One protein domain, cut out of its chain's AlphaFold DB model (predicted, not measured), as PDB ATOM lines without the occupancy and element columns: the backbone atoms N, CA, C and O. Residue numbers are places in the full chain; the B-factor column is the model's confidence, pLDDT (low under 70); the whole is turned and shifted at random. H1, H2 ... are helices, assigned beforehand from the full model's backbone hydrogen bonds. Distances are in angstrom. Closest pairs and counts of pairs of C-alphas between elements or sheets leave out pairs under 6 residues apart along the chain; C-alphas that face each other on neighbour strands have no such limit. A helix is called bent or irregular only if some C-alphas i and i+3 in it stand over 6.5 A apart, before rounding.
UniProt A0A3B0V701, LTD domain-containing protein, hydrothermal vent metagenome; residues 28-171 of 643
ATOM      1  N   ALA A  28      51.463 -50.261 -26.759       87.62
ATOM      2  CA  ALA A  28      52.691 -50.919 -27.198       87.62
ATOM      3  C   ALA A  28      53.800 -49.892 -27.458       87.62
ATOM      4  O   ALA A  28      54.930 -50.091 -27.011       87.62
ATOM      5  N   ASP A  29      53.458 -48.767 -28.087       89.12
ATOM      6  CA  ASP A  29      54.385 -47.664 -28.350       89.12
ATOM      7  C   ASP A  29      54.934 -47.076 -27.044       89.12
ATOM      8  O   ASP A  29      56.152 -47.045 -26.850       89.12
ATOM      9  N   ILE A  30      54.059 -46.730 -26.095       87.62
ATOM     10  CA  ILE A  30      54.469 -46.216 -24.777       87.62
ATOM     11  C   ILE A  30      55.309 -47.254 -24.025       87.62
ATOM     12  O   ILE A  30      56.347 -46.921 -23.454       87.62
ATOM     13  N   SER A  31      54.919 -48.534 -24.070       86.88
ATOM     14  CA  SER A  31      55.694 -49.617 -23.441       86.88
ATOM     15  C   SER A  31      57.068 -49.810 -24.088       86.88
ATOM     16  O   SER A  31      57.999 -50.277 -23.434       86.88
ATOM     17  N   SER A  32      57.213 -49.451 -25.365       84.62
ATOM     18  CA  SER A  32      58.492 -49.477 -26.076       84.62
ATOM     19  C   SER A  32      59.378 -48.258 -25.805       84.62
ATOM     20  O   SER A  32      60.519 -48.229 -26.262       84.62
ATOM     21  N   GLY A  33      58.884 -47.299 -25.017       82.44
ATOM     22  CA  GLY A  33      59.623 -46.123 -24.573       82.44
ATOM     23  C   GLY A  33      59.250 -44.825 -25.285       82.44
ATOM     24  O   GLY A  33      59.820 -43.797 -24.920       82.44
ATOM     25  N   LEU A  34      58.310 -44.851 -26.242       85.38
ATOM     26  CA  LEU A  34      57.825 -43.636 -26.902       85.38
ATOM     27  C   LEU A  34      57.063 -42.761 -25.904       85.38
ATOM     28  O   LEU A  34      56.300 -43.244 -25.060       85.38
ATOM     29  N   LEU A  35      57.239 -41.451 -26.030       84.75
ATOM     30  CA  LEU A  35      56.415 -40.483 -25.323       84.75
ATOM     31  C   LEU A  35      54.986 -40.489 -25.882       84.75
ATOM     32  O   LEU A  35      54.778 -40.815 -27.052       84.75
ATOM     33  N   PRO A  36      53.978 -40.068 -25.097       87.69
ATOM     34  CA  PRO A  36      52.599 -40.002 -25.581       87.69
ATOM     35  C   PRO A  36      52.425 -39.172 -26.864       87.69
ATOM     36  O   PRO A  36      51.601 -39.523 -27.703       87.69
ATOM     37  N   VAL A  37      53.217 -38.107 -27.039       86.62
ATOM     38  CA  VAL A  37      53.226 -37.284 -28.260       86.62
ATOM     39  C   VAL A  37      53.782 -38.039 -29.473       86.62
ATOM     40  O   VAL A  37      53.197 -37.992 -30.551       86.62
ATOM     41  N   GLU A  38      54.845 -38.823 -29.286       88.25
ATOM     42  CA  GLU A  38      55.449 -39.651 -30.337       88.25
ATOM     43  C   GLU A  38      54.532 -40.821 -30.709       88.25
ATOM     44  O   GLU A  38      54.330 -41.096 -31.889       88.25
ATOM     45  N   ALA A  39      53.915 -41.467 -29.714       90.62
ATOM     46  CA  ALA A  39      52.935 -42.529 -29.926       90.62
ATOM     47  C   ALA A  39      51.694 -42.007 -30.669       90.62
ATOM     48  O   ALA A  39      51.192 -42.656 -31.586       90.62
ATOM     49  N   ALA A  40      51.207 -40.810 -30.320       90.38
ATOM     50  CA  ALA A  40      50.104 -40.178 -31.037       90.38
ATOM     51  C   ALA A  40      50.482 -39.849 -32.487       90.38
ATOM     52  O   ALA A  40      49.675 -40.097 -33.382       90.38
ATOM     53  N   ARG A  41      51.695 -39.342 -32.744       89.38
ATOM     54  CA  ARG A  41      52.198 -39.111 -34.108       89.38
ATOM     55  C   ARG A  41      52.287 -40.407 -34.907       89.38
ATOM     56  O   ARG A  41      51.755 -40.477 -36.008       89.38
ATOM     57  N   HIS A  42      52.865 -41.451 -34.321       90.06
ATOM     58  CA  HIS A  42      52.964 -42.764 -34.949       90.06
ATOM     59  C   HIS A  42      51.582 -43.343 -35.289       90.06
ATOM     60  O   HIS A  42      51.381 -43.887 -36.374       90.06
ATOM     61  N   ALA A  43      50.593 -43.165 -34.411       91.12
ATOM     62  CA  ALA A  43      49.210 -43.538 -34.684       91.12
ATOM     63  C   ALA A  43      48.580 -42.714 -35.831       91.12
ATOM     64  O   ALA A  43      47.798 -43.272 -36.608       91.12
ATOM     65  N   ASN A  44      48.937 -41.428 -35.967       90.25
ATOM     66  CA  ASN A  44      48.492 -40.566 -37.071       90.25
ATOM     67  C   ASN A  44      49.035 -41.063 -38.412       90.25
ATOM     68  O   ASN A  44      48.280 -41.256 -39.361       90.25
ATOM     69  N   ASP A  45      50.340 -41.353 -38.458       89.00
ATOM     70  CA  ASP A  45      51.037 -41.853 -39.650       89.00
ATOM     71  C   ASP A  45      50.443 -43.183 -40.155       89.00
ATOM     72  O   ASP A  45      50.586 -43.545 -41.324       89.00
ATOM     73  N   ASN A  46      49.723 -43.896 -39.282       88.44
ATOM     74  CA  ASN A  46      49.029 -45.147 -39.570       88.44
ATOM     75  C   ASN A  46      47.498 -44.996 -39.718       88.44
ATOM     76  O   ASN A  46      46.789 -46.003 -39.733       88.44
ATOM     77  N   ASN A  47      46.979 -43.771 -39.867       86.94
ATOM     78  CA  ASN A  47      45.555 -43.460 -40.066       86.94
ATOM     79  C   ASN A  47      44.624 -44.092 -39.010       86.94
ATOM     80  O   ASN A  47      43.556 -44.620 -39.343       86.94
ATOM     81  N   ALA A  48      45.029 -44.100 -37.735       89.75
ATOM     82  CA  ALA A  48      44.134 -44.522 -36.660       89.75
ATOM     83  C   ALA A  48      42.960 -43.524 -36.480       89.75
ATOM     84  O   ALA A  48      42.842 -42.540 -37.195       89.75
ATOM     85  N   ASP A  49      42.038 -43.798 -35.554       91.25
ATOM     86  CA  ASP A  49      40.916 -42.893 -35.249       91.25
ATOM     87  C   ASP A  49      41.278 -41.998 -34.058       91.25
ATOM     88  O   ASP A  49      41.614 -42.518 -32.989       91.25
ATOM     89  N   ALA A  50      41.174 -40.677 -34.225       91.38
ATOM     90  CA  ALA A  50      41.559 -39.691 -33.212       91.38
ATOM     91  C   ALA A  50      40.867 -39.937 -31.857       91.38
ATOM     92  O   ALA A  50      41.506 -39.935 -30.801       91.38
ATOM     93  N   GLY A  51      39.569 -40.258 -31.872       92.25
ATOM     94  CA  GLY A  51      38.810 -40.582 -30.665       92.25
ATOM     95  C   GLY A  51      39.306 -41.865 -29.990       92.25
ATOM     96  O   GLY A  51      39.469 -41.918 -28.771       92.25
ATOM     97  N   LYS A  52      39.599 -42.921 -30.751       94.06
ATOM     98  CA  LYS A  52      40.195 -44.141 -30.182       94.06
ATOM     99  C   LYS A  52      41.568 -43.870 -29.576       94.06
ATOM    100  O   LYS A  52      41.851 -44.418 -28.515       94.06
ATOM    101  N   VAL A  53      42.384 -43.025 -30.202       95.12
ATOM    102  CA  VAL A  53      43.710 -42.665 -29.684       95.12
ATOM    103  C   VAL A  53      43.596 -41.895 -28.369       95.12
ATOM    104  O   VAL A  53      44.267 -42.273 -27.413       95.12
ATOM    105  N   VAL A  54      42.682 -40.920 -28.253       96.00
ATOM    106  CA  VAL A  54      42.399 -40.247 -26.966       96.00
ATOM    107  C   VAL A  54      42.038 -41.269 -25.885       96.00
ATOM    108  O   VAL A  54      42.616 -41.253 -24.801       96.00
ATOM    109  N   GLN A  55      41.135 -42.211 -26.180       95.88
ATOM    110  CA  GLN A  55      40.761 -43.256 -25.223       95.88
ATOM    111  C   GLN A  55      41.955 -44.140 -24.831       95.88
ATOM    112  O   GLN A  55      42.101 -44.494 -23.663       95.88
ATOM    113  N   GLN A  56      42.802 -44.514 -25.790       95.50
ATOM    114  CA  GLN A  56      43.974 -45.352 -25.540       95.50
ATOM    115  C   GLN A  56      45.042 -44.627 -24.712       95.50
ATOM    116  O   GLN A  56      45.617 -45.246 -23.820       95.50
ATOM    117  N   LEU A  57      45.268 -43.334 -24.956       92.69
ATOM    118  CA  LEU A  57      46.148 -42.491 -24.144       92.69
ATOM    119  C   LEU A  57      45.640 -42.402 -22.700       92.69
ATOM    120  O   LEU A  57      46.410 -42.623 -21.767       92.69
ATOM    121  N   VAL A  58      44.336 -42.174 -22.507       91.75
ATOM    122  CA  VAL A  58      43.729 -42.162 -21.166       91.75
ATOM    123  C   VAL A  58      43.866 -43.521 -20.474       91.75
ATOM    124  O   VAL A  58      44.245 -43.584 -19.307       91.75
ATOM    125  N   ASN A  59      43.642 -44.625 -21.194       92.38
ATOM    126  CA  ASN A  59      43.844 -45.976 -20.658       92.38
ATOM    127  C   ASN A  59      45.318 -46.254 -20.303       92.38
ATOM    128  O   ASN A  59      45.592 -47.065 -19.422       92.38
ATOM    129  N   ALA A  60      46.256 -45.575 -20.968       88.69
ATOM    130  CA  ALA A  60      47.682 -45.576 -20.653       88.69
ATOM    131  C   ALA A  60      48.060 -44.555 -19.559       88.69
ATOM    132  O   ALA A  60      49.237 -44.236 -19.394       88.69
ATOM    133  N   ASN A  61      47.077 -44.068 -18.793       83.50
ATOM    134  CA  ASN A  61      47.241 -43.155 -17.661       83.50
ATOM    135  C   ASN A  61      47.735 -41.743 -18.040       83.50
ATOM    136  O   ASN A  61      48.337 -41.048 -17.222       83.50
ATOM    137  N   VAL A  62      47.476 -41.302 -19.276       83.38
ATOM    138  CA  VAL A  62      47.632 -39.897 -19.686       83.38
ATOM    139  C   VAL A  62      46.374 -39.126 -19.282       83.38
ATOM    140  O   VAL A  62      45.260 -39.581 -19.528       83.38
ATOM    141  N   ASP A  63      46.532 -37.949 -18.669       84.00
ATOM    142  CA  ASP A  63      45.391 -37.093 -18.318       84.00
ATOM    143  C   ASP A  63      44.525 -36.772 -19.551       84.00
ATOM    144  O   ASP A  63      45.055 -36.514 -20.629       84.00
ATOM    145  N   VAL A  64      43.198 -36.766 -19.397       85.50
ATOM    146  CA  VAL A  64      42.258 -36.593 -20.521       85.50
ATOM    147  C   VAL A  64      42.439 -35.265 -21.257       85.50
ATOM    148  O   VAL A  64      42.357 -35.249 -22.482       85.50
ATOM    149  N   VAL A  65      42.745 -34.170 -20.550       85.12
ATOM    150  CA  VAL A  65      42.980 -32.861 -21.177       85.12
ATOM    151  C   VAL A  65      44.240 -32.933 -22.034       85.12
ATOM    152  O   VAL A  65      44.215 -32.559 -23.207       85.12
ATOM    153  N   LYS A  66      45.313 -33.518 -21.485       83.44
ATOM    154  CA  LYS A  66      46.573 -33.725 -22.210       83.44
ATOM    155  C   LYS A  66      46.383 -34.641 -23.411       83.44
ATOM    156  O   LYS A  66      46.820 -34.291 -24.492       83.44
ATOM    157  N   ALA A  67      45.696 -35.772 -23.254       89.94
ATOM    158  CA  ALA A  67      45.435 -36.709 -24.344       89.94
ATOM    159  C   ALA A  67      44.709 -36.028 -25.514       89.94
ATOM    160  O   ALA A  67      45.089 -36.214 -26.669       89.94
ATOM    161  N   VAL A  68      43.704 -35.200 -25.215       91.44
ATOM    162  CA  VAL A  68      42.972 -34.419 -26.220       91.44
ATOM    163  C   VAL A  68      43.873 -33.390 -26.903       91.44
ATOM    164  O   VAL A  68      43.873 -33.326 -28.131       91.44
ATOM    165  N   GLN A  69      44.678 -32.632 -26.150       87.38
ATOM    166  CA  GLN A  69      45.641 -31.684 -26.725       87.38
ATOM    167  C   GLN A  69      46.696 -32.380 -27.590       87.38
ATOM    168  O   GLN A  69      46.994 -31.907 -28.681       87.38
ATOM    169  N   THR A  70      47.238 -33.514 -27.137       88.12
ATOM    170  CA  THR A  70      48.239 -34.293 -27.873       88.12
ATOM    171  C   THR A  70      47.699 -34.710 -29.234       88.12
ATOM    172  O   THR A  70      48.348 -34.463 -30.248       88.12
ATOM    173  N   VAL A  71      46.496 -35.292 -29.281       90.50
ATOM    174  CA  VAL A  71      45.896 -35.708 -30.556       90.50
ATOM    175  C   VAL A  71      45.560 -34.492 -31.414       90.50
ATOM    176  O   VAL A  71      46.004 -34.436 -32.553       90.50
ATOM    177  N   ALA A  72      44.880 -33.476 -30.877       86.69
ATOM    178  CA  ALA A  72      44.532 -32.274 -31.641       86.69
ATOM    179  C   ALA A  72      45.763 -31.537 -32.211       86.69
ATOM    180  O   ALA A  72      45.674 -30.888 -33.254       86.69
ATOM    181  N   LYS A  73      46.919 -31.626 -31.538       81.31
ATOM    182  CA  LYS A  73      48.172 -30.999 -31.977       81.31
ATOM    183  C   LYS A  73      48.812 -31.785 -33.111       81.31
ATOM    184  O   LYS A  73      49.141 -31.209 -34.148       81.31
ATOM    185  N   GLU A  74      49.002 -33.082 -32.897       84.38
ATOM    186  CA  GLU A  74      49.708 -33.958 -33.831       84.38
ATOM    187  C   GLU A  74      48.848 -34.260 -35.077       84.38
ATOM    188  O   GLU A  74      49.369 -34.449 -36.176       84.38
ATOM    189  N   TRP A  75      47.519 -34.235 -34.931       83.50
ATOM    190  CA  TRP A  75      46.525 -34.589 -35.944       83.50
ATOM    191  C   TRP A  75      45.777 -33.323 -36.336       83.50
ATOM    192  O   TRP A  75      44.616 -33.110 -36.011       83.50
ATOM    193  N   SER A  76      46.521 -32.413 -36.958       68.75
ATOM    194  CA  SER A  76      46.166 -31.002 -37.137       68.75
ATOM    195  C   SER A  76      44.939 -30.698 -38.026       68.75
ATOM    196  O   SER A  76      44.854 -29.595 -38.563       68.75
ATOM    197  N   THR A  77      43.982 -31.615 -38.215       79.00
ATOM    198  CA  THR A  77      42.713 -31.329 -38.905       79.00
ATOM    199  C   THR A  77      41.620 -30.879 -37.930       79.00
ATOM    200  O   THR A  77      41.617 -31.201 -36.737       79.00
ATOM    201  N   CYS A  78      40.648 -30.121 -38.448       75.88
ATOM    202  CA  CYS A  78      39.509 -29.668 -37.650       75.88
ATOM    203  C   CYS A  78      38.616 -30.821 -37.184       75.88
ATOM    204  O   CYS A  78      38.088 -30.773 -36.073       75.88
ATOM    205  N   GLU A  79      38.473 -31.858 -38.008       79.50
ATOM    206  CA  GLU A  79      37.662 -33.033 -37.681       79.50
ATOM    207  C   GLU A  79      38.319 -33.877 -36.584       79.50
ATOM    208  O   GLU A  79      37.634 -34.352 -35.679       79.50
ATOM    209  N   ASP A  80      39.647 -34.014 -36.608       85.31
ATOM    210  CA  ASP A  80      40.391 -34.726 -35.566       85.31
ATOM    211  C   ASP A  80      40.333 -33.975 -34.238       85.31
ATOM    212  O   ASP A  80      40.110 -34.588 -33.193       85.31
ATOM    213  N   THR A  81      40.447 -32.642 -34.269       84.00
ATOM    214  CA  THR A  81      40.261 -31.792 -33.081       84.00
ATOM    215  C   THR A  81      38.855 -31.968 -32.506       84.00
ATOM    216  O   THR A  81      38.704 -32.265 -31.320       84.00
ATOM    217  N   TYR A  82      37.824 -31.858 -33.350       84.12
ATOM    218  CA  TYR A  82      36.429 -32.061 -32.958       84.12
ATOM    219  C   TYR A  82      36.208 -33.452 -32.344       84.12
ATOM    220  O   TYR A  82      35.653 -33.592 -31.252       84.12
ATOM    221  N   THR A  83      36.692 -34.497 -33.019       88.69
ATOM    222  CA  THR A  83      36.550 -35.893 -32.590       88.69
ATOM    223  C   THR A  83      37.278 -36.152 -31.273       88.69
ATOM    224  O   THR A  83      36.735 -36.826 -30.390       88.69
ATOM    225  N   SER A  84      38.470 -35.577 -31.109       92.50
ATOM    226  CA  SER A  84      39.271 -35.675 -29.888       92.50
ATOM    227  C   SER A  84      38.558 -35.028 -28.709       92.50
ATOM    228  O   SER A  84      38.374 -35.681 -27.682       92.50
ATOM    229  N   VAL A  85      38.076 -33.790 -28.868       91.19
ATOM    230  CA  VAL A  85      37.337 -33.082 -27.812       91.19
ATOM    231  C   VAL A  85      36.069 -33.825 -27.445       91.19
ATOM    232  O   VAL A  85      35.853 -34.123 -26.272       91.19
ATOM    233  N   ARG A  86      35.264 -34.208 -28.438       92.31
ATOM    234  CA  ARG A  86      34.024 -34.952 -28.205       92.31
ATOM    235  C   ARG A  86      34.288 -36.228 -27.413       92.31
ATOM    236  O   ARG A  86      33.537 -36.544 -26.492       92.31
ATOM    237  N   LYS A  87      35.356 -36.967 -27.739       97.19
ATOM    238  CA  LYS A  87      35.738 -38.162 -26.983       97.19
ATOM    239  C   LYS A  87      36.208 -37.823 -25.569       97.19
ATOM    240  O   LYS A  87      35.777 -38.491 -24.634       97.19
ATOM    241  N   GLY A  88      37.057 -36.813 -25.399       94.94
ATOM    242  CA  GLY A  88      37.526 -36.384 -24.082       94.94
ATOM    243  C   GLY A  88      36.375 -36.002 -23.155       94.94
ATOM    244  O   GLY A  88      36.313 -36.475 -22.025       94.94
ATOM    245  N   VAL A  89      35.407 -35.235 -23.663       93.12
ATOM    246  CA  VAL A  89      34.210 -34.826 -22.911       93.12
ATOM    247  C   VAL A  89      33.294 -36.019 -22.618       93.12
ATOM    248  O   VAL A  89      32.723 -36.091 -21.539       93.12
ATOM    249  N   GLN A  90      33.197 -37.013 -23.510       95.75
ATOM    250  CA  GLN A  90      32.506 -38.277 -23.202       95.75
ATOM    251  C   GLN A  90      33.169 -39.054 -22.056       95.75
ATOM    252  O   GLN A  90      32.470 -39.685 -21.267       95.75
ATOM    253  N   ILE A  91      34.503 -39.041 -21.986       92.62
ATOM    254  CA  ILE A  91      35.272 -39.719 -20.933       92.62
ATOM    255  C   ILE A  91      35.153 -38.961 -19.605       92.62
ATOM    256  O   ILE A  91      34.981 -39.584 -18.560       92.62
ATOM    257  N   ALA A  92      35.226 -37.627 -19.641       83.88
ATOM    258  CA  ALA A  92      35.205 -36.768 -18.461       83.88
ATOM    259  C   ALA A  92      34.236 -35.572 -18.620       83.88
ATOM    260  O   ALA A  92      34.688 -34.432 -18.742       83.88
ATOM    261  N   PRO A  93      32.905 -35.790 -18.542       84.06
ATOM    262  CA  PRO A  93      31.908 -34.737 -18.780       84.06
ATOM    263  C   PRO A  93      31.999 -33.547 -17.820       84.06
ATOM    264  O   PRO A  93      31.621 -32.438 -18.168       84.06
ATOM    265  N   LYS A  94      32.507 -33.765 -16.601       79.62
ATOM    266  CA  LYS A  94      32.691 -32.712 -15.587       79.62
ATOM    267  C   LYS A  94      33.907 -31.808 -15.836       79.62
ATOM    268  O   LYS A  94      34.083 -30.853 -15.097       79.62
ATOM    269  N   ARG A  95      34.761 -32.144 -16.810       80.81
ATOM    270  CA  ARG A  95      35.994 -31.410 -17.155       80.81
ATOM    271  C   ARG A  95      35.924 -30.821 -18.566       80.81
ATOM    272  O   ARG A  95      36.950 -30.632 -19.219       80.81
ATOM    273  N   ALA A  96      34.713 -30.618 -19.086       78.81
ATOM    274  CA  ALA A  96      34.510 -30.138 -20.448       78.81
ATOM    275  C   ALA A  96      35.091 -28.734 -20.650       78.81
ATOM    276  O   ALA A  96      35.727 -28.465 -21.664       78.81
ATOM    277  N   ASP A  97      34.950 -27.876 -19.648       66.25
ATOM    278  CA  ASP A  97      35.570 -26.561 -19.582       66.25
ATOM    279  C   ASP A  97      37.100 -26.609 -19.667       66.25
ATOM    280  O   ASP A  97      37.678 -25.902 -20.491       66.25
ATOM    281  N   GLU A  98      37.753 -27.477 -18.892       74.06
ATOM    282  CA  GLU A  98      39.209 -27.663 -18.935       74.06
ATOM    283  C   GLU A  98      39.677 -28.138 -20.313       74.06
ATOM    284  O   GLU A  98      40.642 -27.605 -20.860       74.06
ATOM    285  N   ILE A  99      38.978 -29.116 -20.899       82.25
ATOM    286  CA  ILE A  99      39.302 -29.665 -22.222       82.25
ATOM    287  C   ILE A  99      39.191 -28.574 -23.293       82.25
ATOM    288  O   ILE A  99      40.103 -28.393 -24.101       82.25
ATOM    289  N   VAL A 100      38.084 -27.831 -23.304       76.56
ATOM    290  CA  VAL A 100      37.825 -26.804 -24.318       76.56
ATOM    291  C   VAL A 100      38.775 -25.612 -24.156       76.56
ATOM    292  O   VAL A 100      39.316 -25.128 -25.152       76.56
ATOM    293  N   ALA A 101      39.059 -25.181 -22.925       72.50
ATOM    294  CA  ALA A 101      40.055 -24.151 -22.629       72.50
ATOM    295  C   ALA A 101      41.464 -24.548 -23.101       72.50
ATOM    296  O   ALA A 101      42.180 -23.768 -23.738       72.50
ATOM    297  N   ALA A 102      41.857 -25.794 -22.840       78.19
ATOM    298  CA  ALA A 102      43.145 -26.333 -23.244       78.19
ATOM    299  C   ALA A 102      43.309 -26.371 -24.772       78.19
ATOM    300  O   ALA A 102      44.370 -26.020 -25.288       78.19
ATOM    301  N   ILE A 103      42.245 -26.718 -25.501       80.94
ATOM    302  CA  ILE A 103      42.212 -26.688 -26.968       80.94
ATOM    303  C   ILE A 103      42.221 -25.259 -27.517       80.94
ATOM    304  O   ILE A 103      42.944 -24.961 -28.468       80.94
ATOM    305  N   ALA A 104      41.471 -24.343 -26.901       73.69
ATOM    306  CA  ALA A 104      41.403 -22.948 -27.332       73.69
ATOM    307  C   ALA A 104      42.770 -22.245 -27.329       73.69
ATOM    308  O   ALA A 104      42.988 -21.297 -28.083       73.69
ATOM    309  N   THR A 105      43.700 -22.712 -26.501       70.19
ATOM    310  CA  THR A 105      45.028 -22.112 -26.324       70.19
ATOM    311  C   THR A 105      46.133 -22.752 -27.156       70.19
ATOM    312  O   THR A 105      47.288 -22.327 -27.091       70.19
ATOM    313  N   MET A 106      45.803 -23.760 -27.963       72.25
ATOM    314  CA  MET A 106      46.778 -24.440 -28.803       72.25
ATOM    315  C   MET A 106      47.326 -23.526 -29.900       72.25
ATOM    316  O   MET A 106      46.582 -22.989 -30.722       72.25
ATOM    317  N   ARG A 107      48.658 -23.413 -29.966       64.31
ATOM    318  CA  ARG A 107      49.360 -22.734 -31.063       64.31
ATOM    319  C   ARG A 107      49.403 -23.632 -32.307       64.31
ATOM    320  O   ARG A 107      49.787 -24.800 -32.217       64.31
ATOM    321  N   GLY A 108      49.082 -23.065 -33.473       57.50
ATOM    322  CA  GLY A 108      49.214 -23.748 -34.770       57.50
ATOM    323  C   GLY A 108      48.042 -24.660 -35.151       57.50
ATOM    324  O   GLY A 108      48.185 -25.504 -36.032       57.50
ATOM    325  N   CYS A 109      46.889 -24.493 -34.503       62.06
ATOM    326  CA  CYS A 109      45.663 -25.184 -34.876       62.06
ATOM    327  C   CYS A 109      45.222 -24.829 -36.307       62.06
ATOM    328  O   CYS A 109      45.115 -23.649 -36.638       62.06
ATOM    329  N   ARG A 110      44.924 -25.827 -37.158       63.22
ATOM    330  CA  ARG A 110      44.509 -25.596 -38.561       63.22
ATOM    331  C   ARG A 110      42.989 -25.592 -38.772       63.22
ATOM    332  O   ARG A 110      42.522 -25.743 -39.900       63.22
ATOM    333  N   CYS A 111      42.207 -25.394 -37.711       62.72
ATOM    334  CA  CYS A 111      40.764 -25.159 -37.802       62.72
ATOM    335  C   CYS A 111      40.498 -23.748 -38.352       62.72
ATOM    336  O   CYS A 111      40.380 -22.793 -37.584       62.72
ATOM    337  N   ASN A 112      40.427 -23.600 -39.678       53.84
ATOM    338  CA  ASN A 112      39.989 -22.356 -40.313       53.84
ATOM    339  C   ASN A 112      38.460 -22.357 -40.528       53.84
ATOM    340  O   ASN A 112      37.827 -23.407 -40.624       53.84
ATOM    341  N   ALA A 113      37.847 -21.174 -40.597       47.56
ATOM    342  CA  ALA A 113      36.390 -21.004 -40.632       47.56
ATOM    343  C   ALA A 113      35.689 -21.406 -41.946       47.56
ATOM    344  O   ALA A 113      34.564 -20.977 -42.202       47.56
ATOM    345  N   GLN A 114      36.318 -22.216 -42.802       43.06
ATOM    346  CA  GLN A 114      35.745 -22.567 -44.104       43.06
ATOM    347  C   GLN A 114      34.830 -23.802 -44.101       43.06
ATOM    348  O   GLN A 114      34.255 -24.131 -45.139       43.06
ATOM    349  N   SER A 115      34.586 -24.471 -42.970       45.41
ATOM    350  CA  SER A 115      33.600 -25.560 -42.918       45.41
ATOM    351  C   SER A 115      32.169 -25.020 -42.750       45.41
ATOM    352  O   SER A 115      31.511 -25.170 -41.725       45.41
ATOM    353  N   PHE A 116      31.628 -24.448 -43.828       38.44
ATOM    354  CA  PHE A 116      30.213 -24.058 -43.985       38.44
ATOM    355  C   PHE A 116      29.212 -25.153 -43.519       38.44
ATOM    356  O   PHE A 116      28.108 -24.874 -43.046       38.44
ATOM    357  N   TRP A 117      29.626 -26.423 -43.585       42.22
ATOM    358  CA  TRP A 117      28.860 -27.595 -43.155       42.22
ATOM    359  C   TRP A 117      28.782 -27.797 -41.632       42.22
ATOM    360  O   TRP A 117      27.816 -28.413 -41.177       42.22
ATOM    361  N   ALA A 118      29.739 -27.277 -40.855       42.44
ATOM    362  CA  ALA A 118      29.684 -27.277 -39.391       42.44
ATOM    363  C   ALA A 118      28.641 -26.258 -38.904       42.44
ATOM    364  O   ALA A 118      27.693 -26.648 -38.226       42.44
ATOM    365  N   ARG A 119      28.694 -25.008 -39.404       43.56
ATOM    366  CA  ARG A 119      27.706 -23.941 -39.106       43.56
ATOM    367  C   ARG A 119      26.260 -24.368 -39.367       43.56
ATOM    368  O   ARG A 119      25.403 -24.222 -38.502       43.56
ATOM    369  N   THR A 120      25.990 -24.952 -40.535       41.97
ATOM    370  CA  THR A 120      24.614 -25.307 -40.935       41.97
ATOM    371  C   THR A 120      24.055 -26.493 -40.132       41.97
ATOM    372  O   THR A 120      22.868 -26.523 -39.805       41.97
ATOM    373  N   LYS A 121      24.898 -27.474 -39.770       47.81
ATOM    374  CA  LYS A 121      24.491 -28.590 -38.895       47.81
ATOM    375  C   LYS A 121      24.278 -28.131 -37.452       47.81
ATOM    376  O   LYS A 121      23.385 -28.655 -36.791       47.81
ATOM    377  N   LEU A 122      25.062 -27.161 -36.989       42.91
ATOM    378  CA  LEU A 122      24.992 -26.595 -35.646       42.91
ATOM    379  C   LEU A 122      23.703 -25.781 -35.438       42.91
ATOM    380  O   LEU A 122      22.945 -26.060 -34.508       42.91
ATOM    381  N   GLU A 123      23.386 -24.864 -36.359       43.25
ATOM    382  CA  GLU A 123      22.145 -24.073 -36.319       43.25
ATOM    383  C   GLU A 123      20.886 -24.955 -36.366       43.25
ATOM    384  O   GLU A 123      19.893 -24.661 -35.701       43.25
ATOM    385  N   GLN A 124      20.918 -26.071 -37.103       42.88
ATOM    386  CA  GLN A 124      19.788 -27.004 -37.168       42.88
ATOM    387  C   GLN A 124      19.670 -27.927 -35.942       42.88
ATOM    388  O   GLN A 124      18.566 -28.379 -35.639       42.88
ATOM    389  N   ARG A 125      20.769 -28.211 -35.224       44.50
ATOM    390  CA  ARG A 125      20.782 -29.108 -34.050       44.50
ATOM    391  C   ARG A 125      20.535 -28.396 -32.717       44.50
ATOM    392  O   ARG A 125      19.947 -29.005 -31.827       44.50
ATOM    393  N   LEU A 126      20.966 -27.141 -32.567       40.75
ATOM    394  CA  LEU A 126      20.957 -26.429 -31.278       40.75
ATOM    395  C   LEU A 126      19.731 -25.533 -31.047       40.75
ATOM    396  O   LEU A 126      19.380 -25.267 -29.896       40.75
ATOM    397  N   ARG A 127      19.032 -25.125 -32.114       39.84
ATOM    398  CA  ARG A 127      17.847 -24.247 -32.041       39.84
ATOM    399  C   ARG A 127      16.707 -24.749 -31.130       39.84
ATOM    400  O   ARG A 127      16.004 -23.900 -30.597       39.84
ATOM    401  N   PRO A 128      16.504 -26.064 -30.898       40.66
ATOM    402  CA  PRO A 128      15.496 -26.532 -29.942       40.66
ATOM    403  C   PRO A 128      15.963 -26.613 -28.476       40.66
ATOM    404  O   PRO A 128      15.118 -26.801 -27.609       40.66
ATOM    405  N   ARG A 129      17.274 -26.552 -28.178       39.50
ATOM    406  CA  ARG A 129      17.817 -26.842 -26.828       39.50
ATOM    407  C   ARG A 129      18.424 -25.642 -26.106       39.50
ATOM    408  O   ARG A 129      18.536 -25.680 -24.888       39.50
ATOM    409  N   ILE A 130      18.794 -24.585 -26.825       39.44
ATOM    410  CA  ILE A 130      19.485 -23.419 -26.264       39.44
ATOM    411  C   ILE A 130      18.608 -22.180 -26.487       39.44
ATOM    412  O   ILE A 130      18.854 -21.375 -27.375       39.44
ATOM    413  N   ASN A 131      17.553 -22.024 -25.685       41.00
ATOM    414  CA  ASN A 131      16.694 -20.828 -25.722       41.00
ATOM    415  C   ASN A 131      17.308 -19.611 -24.993       41.00
ATOM    416  O   ASN A 131      16.622 -18.605 -24.827       41.00
ATOM    417  N   ARG A 132      18.566 -19.679 -24.518       36.94
ATOM    418  CA  ARG A 132      19.166 -18.605 -23.694       36.94
ATOM    419  C   ARG A 132      20.605 -18.204 -23.995       36.94
ATOM    420  O   ARG A 132      20.950 -17.065 -23.707       36.94
ATOM    421  N   ALA A 133      21.416 -19.041 -24.630       37.97
ATOM    422  CA  ALA A 133      22.745 -18.614 -25.045       37.97
ATOM    423  C   ALA A 133      22.674 -18.122 -26.496       37.97
ATOM    424  O   ALA A 133      22.788 -18.900 -27.442       37.97
ATOM    425  N   LEU A 134      22.474 -16.814 -26.675       33.84
ATOM    426  CA  LEU A 134      22.840 -16.113 -27.910       33.84
ATOM    427  C   LEU A 134      24.374 -16.116 -28.002       33.84
ATOM    428  O   LEU A 134      25.036 -15.089 -27.887       33.84
ATOM    429  N   VAL A 135      24.956 -17.305 -28.164       39.88
ATOM    430  CA  VAL A 135      26.322 -17.431 -28.640       39.88
ATOM    431  C   VAL A 135      26.204 -17.163 -30.124       39.88
ATOM    432  O   VAL A 135      25.941 -18.052 -30.933       39.88
ATOM    433  N   GLU A 136      26.360 -15.902 -30.496       37.47
ATOM    434  CA  GLU A 136      26.882 -15.619 -31.813       37.47
ATOM    435  C   GLU A 136      28.296 -16.220 -31.869       37.47
ATOM    436  O   GLU A 136      29.306 -15.547 -31.696       37.47
ATOM    437  N   ILE A 137      28.369 -17.520 -32.177       38.06
ATOM    438  CA  ILE A 137      29.542 -18.212 -32.737       38.06
ATOM    439  C   ILE A 137      29.768 -17.657 -34.168       38.06
ATOM    440  O   ILE A 137      30.120 -18.371 -35.100       38.06
ATOM    441  N   SER A 138      29.456 -16.378 -34.412       34.41
ATOM    442  CA  SER A 138      29.345 -15.772 -35.738       34.41
ATOM    443  C   SER A 138      30.702 -15.309 -36.269       34.41
ATOM    444  O   SER A 138      30.806 -14.951 -37.442       34.41
ATOM    445  N   SER A 139      31.767 -15.417 -35.468       38.31
ATOM    446  CA  SER A 139      33.132 -15.076 -35.878       38.31
ATOM    447  C   SER A 139      34.204 -16.053 -35.389       38.31
ATOM    448  O   SER A 139      35.380 -15.712 -35.389       38.31
ATOM    449  N   ALA A 140      33.846 -17.259 -34.942       37.38
ATOM    450  CA  ALA A 140      34.799 -18.147 -34.287       37.38
ATOM    451  C   ALA A 140      35.612 -18.974 -35.312       37.38
ATOM    452  O   ALA A 140      35.324 -20.137 -35.590       37.38
ATOM    453  N   CYS A 141      36.662 -18.373 -35.870       48.41
ATOM    454  CA  CYS A 141      37.717 -19.054 -36.620       48.41
ATOM    455  C   CYS A 141      38.769 -19.615 -35.637       48.41
ATOM    456  O   CYS A 141      39.706 -18.885 -35.344       48.41
ATOM    457  N   SER A 142      38.650 -20.827 -35.057       65.44
ATOM    458  CA  SER A 142      39.767 -21.459 -34.300       65.44
ATOM    459  C   SER A 142      39.453 -22.860 -33.734       65.44
ATOM    460  O   SER A 142      38.320 -23.337 -33.767       65.44
ATOM    461  N   CYS A 143      40.463 -23.491 -33.117       71.00
ATOM    462  CA  CYS A 143      40.320 -24.648 -32.224       71.00
ATOM    463  C   CYS A 143      39.291 -24.444 -31.101       71.00
ATOM    464  O   CYS A 143      38.633 -25.403 -30.706       71.00
ATOM    465  N   ALA A 144      39.122 -23.215 -30.596       70.81
ATOM    466  CA  ALA A 144      38.166 -22.934 -29.526       70.81
ATOM    467  C   ALA A 144      36.729 -23.247 -29.965       70.81
ATOM    468  O   ALA A 144      35.978 -23.870 -29.219       70.81
ATOM    469  N   SER A 145      36.375 -22.890 -31.202       66.25
ATOM    470  CA  SER A 145      35.059 -23.158 -31.785       66.25
ATOM    471  C   SER A 145      34.819 -24.653 -31.924       66.25
ATOM    472  O   SER A 145      33.828 -25.159 -31.413       66.25
ATOM    473  N   ALA A 146      35.766 -25.372 -32.539       73.12
ATOM    474  CA  ALA A 146      35.677 -26.822 -32.697       73.12
ATOM    475  C   ALA A 146      35.554 -27.533 -31.338       73.12
ATOM    476  O   ALA A 146      34.802 -28.498 -31.209       73.12
ATOM    477  N   GLY A 147      36.257 -27.030 -30.317       78.94
ATOM    478  CA  GLY A 147      36.166 -27.535 -28.954       78.94
ATOM    479  C   GLY A 147      34.789 -27.315 -28.326       78.94
ATOM    480  O   GLY A 147      34.176 -28.274 -27.860       78.94
ATOM    481  N   ILE A 148      34.281 -26.079 -28.348       68.94
ATOM    482  CA  ILE A 148      32.956 -25.746 -27.804       68.94
ATOM    483  C   ILE A 148      31.864 -26.542 -28.532       68.94
ATOM    484  O   ILE A 148      31.013 -27.145 -27.882       68.94
ATOM    485  N   GLU A 149      31.900 -26.595 -29.865       70.56
ATOM    486  CA  GLU A 149      30.924 -27.328 -30.679       70.56
ATOM    487  C   GLU A 149      30.889 -28.817 -30.318       70.56
ATOM    488  O   GLU A 149      29.817 -29.376 -30.076       70.56
ATOM    489  N   ALA A 150      32.060 -29.449 -30.223       79.38
ATOM    490  CA  ALA A 150      32.183 -30.853 -29.854       79.38
ATOM    491  C   ALA A 150      31.677 -31.138 -28.433       79.38
ATOM    492  O   ALA A 150      31.079 -32.189 -28.183       79.38
ATOM    493  N   ALA A 151      31.928 -30.222 -27.498       79.38
ATOM    494  CA  ALA A 151      31.586 -30.393 -26.096       79.38
ATOM    495  C   ALA A 151      30.095 -30.146 -25.813       79.38
ATOM    496  O   ALA A 151      29.483 -30.934 -25.092       79.38
ATOM    497  N   ILE A 152      29.480 -29.132 -26.436       66.75
ATOM    498  CA  ILE A 152      28.045 -28.816 -26.286       66.75
ATOM    499  C   ILE A 152      27.154 -29.973 -26.768       66.75
ATOM    500  O   ILE A 152      26.062 -30.167 -26.234       66.75
ATOM    501  N   GLU A 153      27.599 -30.789 -27.733       69.88
ATOM    502  CA  GLU A 153      26.852 -31.998 -28.120       69.88
ATOM    503  C   GLU A 153      26.704 -33.014 -26.971       69.88
ATOM    504  O   GLU A 153      25.776 -33.827 -26.996       69.88
ATOM    505  N   ILE A 154      27.611 -32.985 -25.990       80.19
ATOM    506  CA  ILE A 154      27.652 -33.919 -24.859       80.19
ATOM    507  C   ILE A 154      27.112 -33.272 -23.576       80.19
ATOM    508  O   ILE A 154      26.341 -33.918 -22.870       80.19
ATOM    509  N   VAL A 155      27.491 -32.020 -23.297       70.12
ATOM    510  CA  VAL A 155      27.135 -31.257 -22.081       70.12
ATOM    511  C   VAL A 155      26.580 -29.864 -22.431       70.12
ATOM    512  O   VAL A 155      27.240 -28.845 -22.218       70.12
ATOM    513  N   PRO A 156      25.380 -29.778 -23.033       61.97
ATOM    514  CA  PRO A 156      24.810 -28.503 -23.486       61.97
ATOM    515  C   PRO A 156      24.504 -27.518 -22.346       61.97
ATOM    516  O   PRO A 156      24.460 -26.313 -22.569       61.97
ATOM    517  N   ASP A 157      24.306 -28.033 -21.138       59.31
ATOM    518  CA  ASP A 157      24.085 -27.312 -19.886       59.31
ATOM    519  C   ASP A 157      25.341 -26.580 -19.377       59.31
ATOM    520  O   ASP A 157      25.224 -25.573 -18.690       59.31
ATOM    521  N   GLN A 158      26.543 -27.007 -19.783       64.56
ATOM    522  CA  GLN A 158      27.819 -26.391 -19.377       64.56
ATOM    523  C   GLN A 158      28.341 -25.335 -20.370       64.56
ATOM    524  O   GLN A 158      29.514 -24.956 -20.328       64.56
ATOM    525  N   ALA A 159      27.517 -24.873 -21.316       58.56
ATOM    526  CA  ALA A 159      27.966 -23.997 -22.403       58.56
ATOM    527  C   ALA A 159      28.612 -22.688 -21.912       58.56
ATOM    528  O   ALA A 159      29.678 -22.312 -22.400       58.56
ATOM    529  N   GLU A 160      28.003 -22.020 -20.930       52.50
ATOM    530  CA  GLU A 160      28.525 -20.765 -20.369       52.50
ATOM    531  C   GLU A 160      29.859 -20.981 -19.649       52.50
ATOM    532  O   GLU A 160      30.812 -20.230 -19.848       52.50
ATOM    533  N   ASP A 161      29.976 -22.080 -18.906       56.16
ATOM    534  CA  ASP A 161      31.201 -22.456 -18.212       56.16
ATOM    535  C   ASP A 161      32.355 -22.700 -19.182       56.16
ATOM    536  O   ASP A 161      33.484 -22.277 -18.925       56.16
ATOM    537  N   MET A 162      32.097 -23.376 -20.300       61.91
ATOM    538  CA  MET A 162      33.110 -23.602 -21.330       61.91
ATOM    539  C   MET A 162      33.539 -22.288 -21.988       61.91
ATOM    540  O   MET A 162      34.731 -22.085 -22.208       61.91
ATOM    541  N   ILE A 163      32.603 -21.373 -22.255       55.38
ATOM    542  CA  ILE A 163      32.904 -20.051 -22.826       55.38
ATOM    543  C   ILE A 163      33.762 -19.223 -21.865       55.38
ATOM    544  O   ILE A 163      34.798 -18.701 -22.274       55.38
ATOM    545  N   ASP A 164      33.391 -19.162 -20.586       51.31
ATOM    546  CA  ASP A 164      34.174 -18.483 -19.550       51.31
ATOM    547  C   ASP A 164      35.598 -19.048 -19.471       51.31
ATOM    548  O   ASP A 164      36.575 -18.301 -19.423       51.31
ATOM    549  N   ALA A 165      35.727 -20.378 -19.493       56.97
ATOM    550  CA  ALA A 165      37.021 -21.044 -19.426       56.97
ATOM    551  C   ALA A 165      37.877 -20.725 -20.656       56.97
ATOM    552  O   ALA A 165      39.071 -20.472 -20.518       56.97
ATOM    553  N   VAL A 166      37.275 -20.666 -21.848       60.81
ATOM    554  CA  VAL A 166      37.953 -20.238 -23.079       60.81
ATOM    555  C   VAL A 166      38.408 -18.789 -22.994       60.81
ATOM    556  O   VAL A 166      39.538 -18.506 -23.376       60.81
ATOM    557  N   ILE A 167      37.574 -17.877 -22.490       56.03
ATOM    558  CA  ILE A 167      37.931 -16.461 -22.338       56.03
ATOM    559  C   ILE A 167      39.125 -16.321 -21.392       56.03
ATOM    560  O   ILE A 167      40.127 -15.702 -21.753       56.03
ATOM    561  N   VAL A 168      39.057 -16.948 -20.214       53.09
ATOM    562  CA  VAL A 168      40.160 -16.955 -19.241       53.09
ATOM    563  C   VAL A 168      41.415 -17.560 -19.862       53.09
ATOM    564  O   VAL A 168      42.495 -16.985 -19.763       53.09
ATOM    565  N   ALA A 169      41.278 -18.683 -20.562       59.88
ATOM    566  CA  ALA A 169      42.403 -19.349 -21.192       59.88
ATOM    567  C   ALA A 169      42.993 -18.537 -22.351       59.88
ATOM    568  O   ALA A 169      44.192 -18.623 -22.578       59.88
ATOM    569  N   LYS A 170      42.197 -17.743 -23.073       59.44
ATOM    570  CA  LYS A 170      42.656 -16.849 -24.148       59.44
ATOM    571  C   LYS A 170      43.287 -15.556 -23.631       59.44
ATOM    572  O   LYS A 170      44.084 -14.972 -24.364       59.44
ATOM    573  N   ASN A 171      43.046 -15.166 -22.380       56.56
ATOM    574  CA  ASN A 171      43.767 -14.084 -21.694       56.56
ATOM    575  C   ASN A 171      45.208 -14.495 -21.324       56.56
ATOM    576  O   ASN A 171      45.679 -14.271 -20.212       56.56
TER     577      ASN A 171
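Overview. This is residues 28 to 171 of the 643 residues of the protein "LTD domain-containing protein" of hydrothermal vent metagenome (UniProt A0A3B0V701). Picture an elongated, up-and-down bundle of seven helices, H2 to H6 with H8 and H9, each running against the one before it in the chain. Short H1 makes a corner with H2 at one end; toward the other, H7 and the unnamed residues 127 to 142 form a loop outside the bundle. The printed part has 144 residues with nine named helices, H1 to H9, and no named strand: all helix. It is compact, with a radius of gyration of the C-alphas of 14.9 A and spans of 50 by 30 by 29 A.

Arrangement. Start at H1, residues 28 to 31, which only just touches H2, residues 36 to 45, only at the corner, with 3 pairs of C-alphas within 8 A; the closest, Asp 29 and Ala 39, are 5.6 A apart. H2 forms a hairpin with H3, residues 50 to 59; their closest C-alphas, Ala 40 and Val 53, are 7.0 A apart. Next, H4, residues 64 to 74, and H5, residues 78 to 91, form a hairpin at a shallow tilt of 13 degrees, closest at C-alphas 72 and 81, 4.5 A. H8, residues 143 to 152, touches H5 at C-alphas 150 and 86, their closest, 4.8 A, and H6, residues 93 to 104, at C-alphas 144 and 104, their closest, 3.9 A. H9, residues 156 to 170, touches H6, closest at C-alphas 162 and 97, 4.2 A. H7, residues 116 to 126, is close to but not clearly touching H8, with C-alphas 122 and 149 closest at 7.8 A. Every O i to N i+4 pair is within hydrogen-bond range in H2, H3, H4, H5, H7 and H8, against 6 of 8 in H6 and 9 of 11 in H9; H1 is too short for one.

Along the chain. Find C-alpha 28 at (52.691, -50.919, -27.198), where H1 begins. H5 runs 20.0 A from C-alpha 78 at (39.509, -29.668, -37.650). H9 runs 21.3 A to C-alpha 170 at (42.656, -16.849, -24.148). H6 and H9 are irregular: C-alphas 94 and 97, and 157 and 160, are each 7.9 A apart.

Size, cuts and confidence. The C-alphas farthest apart, Ser 32 and Asn 131, are 50.7 A apart. The printed part has no cut; the links H6 to H7 and H7 to H8 are long. Look for low confidence, under 70, in 58 residues, among them 107 to 142 and 156 to 171.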